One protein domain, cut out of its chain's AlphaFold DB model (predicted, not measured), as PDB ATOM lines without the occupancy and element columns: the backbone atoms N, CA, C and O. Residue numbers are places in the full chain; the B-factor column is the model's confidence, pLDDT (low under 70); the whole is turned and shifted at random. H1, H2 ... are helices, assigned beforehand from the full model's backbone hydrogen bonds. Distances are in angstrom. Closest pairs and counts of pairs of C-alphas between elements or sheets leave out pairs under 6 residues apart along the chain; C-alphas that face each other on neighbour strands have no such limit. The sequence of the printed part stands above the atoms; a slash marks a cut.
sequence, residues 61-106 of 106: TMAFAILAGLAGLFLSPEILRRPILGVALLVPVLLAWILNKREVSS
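This is residues 61 to 106 of the 106 residues of an uncharacterized protein of Halobellus sp. Atlit-38R (UniProt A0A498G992). Two helices, H1 and the longer H3, lie side by side and run opposite ways, with the short H2 in the turn at one end; at the other, H3 reaches past the start of H1. The printed part has 46 residues with three named helices, H1, H2, H3, and no named strand: all helix. It is a loose rod of 43 by 17 by 7 A, radius of gyration of the C-alphas 12.5 A.

Start at H1, residues 61 to 74, which touches H3, residues 83 to 103, at a shallow tilt of 13 degrees, opposite ways; their closest C-alphas, of Phe 64 and Val 93, are 5.2 A apart. H2, residues 77 to 80, is close to but not clearly touching H1 (closest C-alphas Gly 72 and Leu 80, 7.0 A) and H3 (Leu 80 and Gly 86, 6.7 A). Every O i to N i+4 pair is within hydrogen-bond range in H1, and 15 of 17 in H3; H2 is too short for one.

Find C-alpha 61 at (28.013, -27.377, 11.791); H1 runs 20.2 A from there. H3 runs 30.5 A to C-alpha 103 at (15.818, -26.273, 10.302), with a kink of 30 degrees near residue 90.

The C-alphas farthest apart, of Glu 78 and Ser 106, are 43.1 A apart. The printed part has no cut, and both links are tight. Look for pLDDT under 70 at residues 61 to 62, 76 to 80 and 101 to 106.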
ATOM      1  N   THR A  61      27.310 -26.102  11.992       66.38
ATOM      2  CA  THR A  61      28.013 -27.377  11.791       66.38
ATOM      3  C   THR A  61      29.513 -27.297  11.526       66.38
ATOM      4  O   THR A  61      30.280 -28.123  12.019       66.38
ATOM      5  N   MET A  62      29.938 -26.335  10.716       68.38
ATOM      6  CA  MET A  62      31.331 -26.155  10.327       68.38
ATOM      7  C   MET A  62      32.160 -25.666  11.520       68.38
ATOM      8  O   MET A  62      33.290 -26.112  11.696       68.38
ATOM      9  N   ALA A  63      31.571 -24.850  12.404       70.75
ATOM     10  CA  ALA A  63      32.194 -24.469  13.669       70.75
ATOM     11  C   ALA A  63      32.412 -25.679  14.596       70.75
ATOM     12  O   ALA A  63      33.500 -25.832  15.150       70.75
ATOM     13  N   PHE A  64      31.437 -26.592  14.705       74.50
ATOM     14  CA  PHE A  64      31.613 -27.846  15.453       74.50
ATOM     15  C   PHE A  64      32.721 -28.726  14.857       74.50
ATOM     16  O   PHE A  64      33.534 -29.270  15.602       74.50
ATOM     17  N   ALA A  65      32.798 -28.838  13.528       76.44
ATOM     18  CA  ALA A  65      33.846 -29.611  12.861       76.44
ATOM     19  C   ALA A  65      35.249 -29.025  13.105       76.44
ATOM     20  O   ALA A  65      36.189 -29.772  13.380       76.44
ATOM     21  N   ILE A  66      35.387 -27.694  13.067       78.25
ATOM     22  CA  ILE A  66      36.646 -27.002  13.375       78.25
ATOM     23  C   ILE A  66      37.043 -27.234  14.837       78.25
ATOM     24  O   ILE A  66      38.194 -27.577  15.105       78.25
ATOM     25  N   LEU A  67      36.104 -27.110  15.782       79.94
ATOM     26  CA  LEU A  67      36.365 -27.368  17.203       79.94
ATOM     27  C   LEU A  67      36.792 -28.818  17.454       79.94
ATOM     28  O   LEU A  67      37.754 -29.048  18.182       79.94
ATOM     29  N   ALA A  68      36.130 -29.787  16.818       79.88
ATOM     30  CA  ALA A  68      36.498 -31.197  16.909       79.88
ATOM     31  C   ALA A  68      37.897 -31.465  16.327       79.88
ATOM     32  O   ALA A  68      38.692 -32.180  16.939       79.88
ATOM     33  N   GLY A  69      38.226 -30.848  15.186       79.19
ATOM     34  CA  GLY A  69      39.549 -30.941  14.567       79.19
ATOM     35  C   GLY A  69      40.654 -30.337  15.436       79.19
ATOM     36  O   GLY A  69      41.684 -30.973  15.651       79.19
ATOM     37  N   LEU A  70      40.423 -29.147  15.999       80.38
ATOM     38  CA  LEU A  70      41.361 -28.497  16.917       80.38
ATOM     39  C   LEU A  70      41.545 -29.312  18.199       80.38
ATOM     40  O   LEU A  70      42.678 -29.541  18.614       80.38
ATOM     41  N   ALA A  71      40.458 -29.807  18.796       79.06
ATOM     42  CA  ALA A  71      40.538 -30.665  19.972       79.06
ATOM     43  C   ALA A  71      41.357 -31.932  19.678       79.06
ATOM     44  O   ALA A  71      42.234 -32.281  20.462       79.06
ATOM     45  N   GLY A  72      41.143 -32.563  18.519       75.56
ATOM     46  CA  GLY A  72      41.937 -33.701  18.054       75.56
ATOM     47  C   GLY A  72      43.422 -33.378  17.867       75.56
ATOM     48  O   GLY A  72      44.263 -34.183  18.256       75.56
ATOM     49  N   LEU A  73      43.755 -32.193  17.343       79.75
ATOM     50  CA  LEU A  73      45.139 -31.738  17.151       79.75
ATOM     51  C   LEU A  73      45.888 -31.558  18.482       79.75
ATOM     52  O   LEU A  73      47.089 -31.811  18.567       79.75
ATOM     53  N   PHE A  74      45.182 -31.112  19.525       77.31
ATOM     54  CA  PHE A  74      45.751 -30.948  20.861       77.31
ATOM     55  C   PHE A  74      45.810 -32.257  21.663       77.31
ATOM     56  O   PHE A  74      46.555 -32.337  22.639       77.31
ATOM     57  N   LEU A  75      45.075 -33.301  21.271       75.38
ATOM     58  CA  LEU A  75      45.176 -34.617  21.902       75.38
ATOM     59  C   LEU A  75      46.458 -35.342  21.466       75.38
ATOM     60  O   LEU A  75      46.902 -35.239  20.325       75.38
ATOM     61  N   SER A  76      47.070 -36.105  22.379       69.38
ATOM     62  CA  SER A  76      48.229 -36.927  22.014       69.38
ATOM     63  C   SER A  76      47.814 -38.093  21.097       69.38
ATOM     64  O   SER A  76      46.676 -38.573  21.187       69.38
ATOM     65  N   PRO A  77      48.728 -38.615  20.258       68.38
ATOM     66  CA  PRO A  77      48.440 -39.746  19.376       68.38
ATOM     67  C   PRO A  77      47.976 -41.005  20.125       68.38
ATOM     68  O   PRO A  77      47.105 -41.717  19.627       68.38
ATOM     69  N   GLU A  78      48.495 -41.279  21.333       69.88
ATOM     70  CA  GLU A  78      48.006 -42.392  22.167       69.88
ATOM     71  C   GLU A  78      46.545 -42.225  22.575       69.88
ATOM     72  O   GLU A  78      45.801 -43.202  22.661       69.88
ATOM     73  N   ILE A  79      46.133 -40.992  22.854       66.75
ATOM     74  CA  ILE A  79      44.779 -40.695  23.306       66.75
ATOM     75  C   ILE A  79      43.821 -40.783  22.112       66.75
ATOM     76  O   ILE A  79      42.756 -41.388  22.221       66.75
ATOM     77  N   LEU A  80      44.240 -40.300  20.940       66.69
ATOM     78  CA  LEU A  80      43.460 -40.376  19.703       66.69
ATOM     79  C   LEU A  80      43.253 -41.818  19.197       66.69
ATOM     80  O   LEU A  80      42.263 -42.095  18.525       66.69
ATOM     81  N   ARG A  81      44.136 -42.761  19.563       71.94
ATOM     82  CA  ARG A  81      43.963 -44.199  19.266       71.94
ATOM     83  C   ARG A  81      42.767 -44.831  19.980       71.94
ATOM     84  O   ARG A  81      42.371 -45.938  19.618       71.94
ATOM     85  N   ARG A  82      42.186 -44.176  20.992       76.12
ATOM     86  CA  ARG A  82      40.995 -44.690  21.675       76.12
ATOM     87  C   ARG A  82      39.748 -44.395  20.834       76.12
ATOM     88  O   ARG A  82      39.379 -43.226  20.707       76.12
ATOM     89  N   PRO A  83      39.032 -45.421  20.339       70.31
ATOM     90  CA  PRO A  83      37.879 -45.220  19.460       70.31
ATOM     91  C   PRO A  83      36.770 -44.400  20.133       70.31
ATOM     92  O   PRO A  83      36.134 -43.573  19.488       70.31
ATOM     93  N   ILE A  84      36.607 -44.548  21.451       77.25
ATOM     94  CA  ILE A  84      35.650 -43.778  22.261       77.25
ATOM     95  C   ILE A  84      35.867 -42.264  22.141       77.25
ATOM     96  O   ILE A  84      34.894 -41.517  22.115       77.25
ATOM     97  N   LEU A  85      37.114 -41.796  22.043       74.25
ATOM     98  CA  LEU A  85      37.405 -40.362  21.976       74.25
ATOM     99  C   LEU A  85      37.161 -39.791  20.580       74.25
ATOM    100  O   LEU A  85      36.650 -38.680  20.463       74.25
ATOM    101  N   GLY A  86      37.418 -40.581  19.534       71.56
ATOM    102  CA  GLY A  86      36.979 -40.244  18.179       71.56
ATOM    103  C   GLY A  86      35.457 -40.110  18.099       71.56
ATOM    104  O   GLY A  86      34.947 -39.111  17.595       71.56
ATOM    105  N   VAL A  87      34.718 -41.062  18.679       74.19
ATOM    106  CA  VAL A  87      33.248 -41.009  18.740       74.19
ATOM    107  C   VAL A  87      32.768 -39.797  19.546       74.19
ATOM    108  O   VAL A  87      31.886 -39.075  19.086       74.19
ATOM    109  N   ALA A  88      33.372 -39.515  20.702       76.00
ATOM    110  CA  ALA A  88      32.993 -38.384  21.551       76.00
ATOM    111  C   ALA A  88      33.168 -37.018  20.863       76.00
ATOM    112  O   ALA A  88      32.384 -36.106  21.118       76.00
ATOM    113  N   LEU A  89      34.160 -36.876  19.978       75.69
ATOM    114  CA  LEU A  89      34.362 -35.657  19.188       75.69
ATOM    115  C   LEU A  89      33.418 -35.568  17.983       75.69
ATOM    116  O   LEU A  89      33.017 -34.472  17.605       75.69
ATOM    117  N   LEU A  90      33.032 -36.703  17.392       77.25
ATOM    118  CA  LEU A  90      32.159 -36.747  16.215       77.25
ATOM    119  C   LEU A  90      30.670 -36.603  16.549       77.25
ATOM    120  O   LEU A  90      29.927 -36.009  15.770       77.25
ATOM    121  N   VAL A  91      30.218 -37.113  17.697       81.25
ATOM    122  CA  VAL A  91      28.804 -37.066  18.114       81.25
ATOM    123  C   VAL A  91      28.237 -35.633  18.136       81.25
ATOM    124  O   VAL A  91      27.175 -35.422  17.548       81.25
ATOM    125  N   PRO A  92      28.916 -34.626  18.719       77.19
ATOM    126  CA  PRO A  92      28.456 -33.234  18.712       77.19
ATOM    127  C   PRO A  92      28.363 -32.641  17.303       77.19
ATOM    128  O   PRO A  92      27.423 -31.906  17.007       77.19
ATOM    129  N   VAL A  93      29.304 -32.996  16.422       78.12
ATOM    130  CA  VAL A  93      29.325 -32.551  15.019       78.12
ATOM    131  C   VAL A  93      28.136 -33.132  14.254       78.12
ATOM    132  O   VAL A  93      27.432 -32.405  13.554       78.12
ATOM    133  N   LEU A  94      27.871 -34.429  14.425       79.38
ATOM    134  CA  LEU A  94      26.729 -35.108  13.810       79.38
ATOM    135  C   LEU A  94      25.394 -34.571  14.338       79.38
ATOM    136  O   LEU A  94      24.485 -34.325  13.549       79.38
ATOM    137  N   LEU A  95      25.279 -34.340  15.649       77.44
ATOM    138  CA  LEU A  95      24.095 -33.723  16.253       77.44
ATOM    139  C   LEU A  95      23.841 -32.329  15.681       77.44
ATOM    140  O   LEU A  95      22.722 -32.044  15.259       77.44
ATOM    141  N   ALA A  96      24.873 -31.487  15.598       73.81
ATOM    142  CA  ALA A  96      24.757 -30.172  14.978       73.81
ATOM    143  C   ALA A  96      24.311 -30.265  13.509       73.81
ATOM    144  O   ALA A  96      23.505 -29.451  13.063       73.81
ATOM    145  N   TRP A  97      24.786 -31.267  12.763       75.88
ATOM    146  CA  TRP A  97      24.402 -31.481  11.364       75.88
ATOM    147  C   TRP A  97      22.951 -31.916  11.197       75.88
ATOM    148  O   TRP A  97      22.249 -31.388  10.336       75.88
ATOM    149  N   ILE A  98      22.484 -32.835  12.040       76.81
ATOM    150  CA  ILE A  98      21.089 -33.286  12.041       76.81
ATOM    151  C   ILE A  98      20.150 -32.123  12.381       76.81
ATOM    152  O   ILE A  98      19.123 -31.967  11.723       76.81
ATOM    153  N   LEU A  99      20.498 -31.315  13.386       72.88
ATOM    154  CA  LEU A  99      19.705 -30.148  13.785       72.88
ATOM    155  C   LEU A  99      19.613 -29.126  12.649       72.88
ATOM    156  O   LEU A  99      18.511 -28.747  12.266       72.88
ATOM    157  N   ASN A 100      20.746 -28.790  12.031       70.44
ATOM    158  CA  ASN A 100      20.790 -27.877  10.891       70.44
ATOM    159  C   ASN A 100      19.947 -28.395   9.705       70.44
ATOM    160  O   ASN A 100      19.192 -27.653   9.087       70.44
ATOM    161  N   LYS A 101      19.985 -29.706   9.416       69.50
ATOM    162  CA  LYS A 101      19.121 -30.298   8.378       69.50
ATOM    163  C   LYS A 101      17.627 -30.186   8.681       69.50
ATOM    164  O   LYS A 101      16.851 -30.064   7.738       69.50
ATOM    165  N   ARG A 102      17.218 -30.263   9.952       63.41
ATOM    166  CA  ARG A 102      15.805 -30.118  10.342       63.41
ATOM    167  C   ARG A 102      15.312 -28.691  10.123       63.41
ATOM    168  O   ARG A 102      14.223 -28.529   9.589       63.41
ATOM    169  N   GLU A 103      16.128 -27.701  10.469       57.66
ATOM    170  CA  GLU A 103      15.818 -26.273  10.302       57.66
ATOM    171  C   GLU A 103      15.648 -25.876   8.821       57.66
ATOM    172  O   GLU A 103      14.815 -25.038   8.506       57.66
ATOM    173  N   VAL A 104      16.370 -26.513   7.889       54.22
ATOM    174  CA  VAL A 104      16.231 -26.252   6.436       54.22
ATOM    175  C   VAL A 104      14.975 -26.906   5.825       54.22
ATOM    176  O   VAL A 104      14.572 -26.556   4.719       54.22
ATOM    177  N   SER A 105      14.365 -27.877   6.512       51.38
ATOM    178  CA  SER A 105      13.213 -28.646   6.003       51.38
ATOM    179  C   SER A 105      11.841 -28.171   6.495       51.38
ATOM    180  O   SER A 105      10.834 -28.739   6.072       51.38
ATOM    181  N   SER A 106      11.801 -27.182   7.393       46.91
ATOM    182  CA  SER A 106      10.581 -26.546   7.919       46.91
ATOM    183  C   SER A 106      10.321 -25.209   7.245       46.91
ATOM    184  O   SER A 106       9.150 -24.955   6.897       46.91
TER     185      SER A 106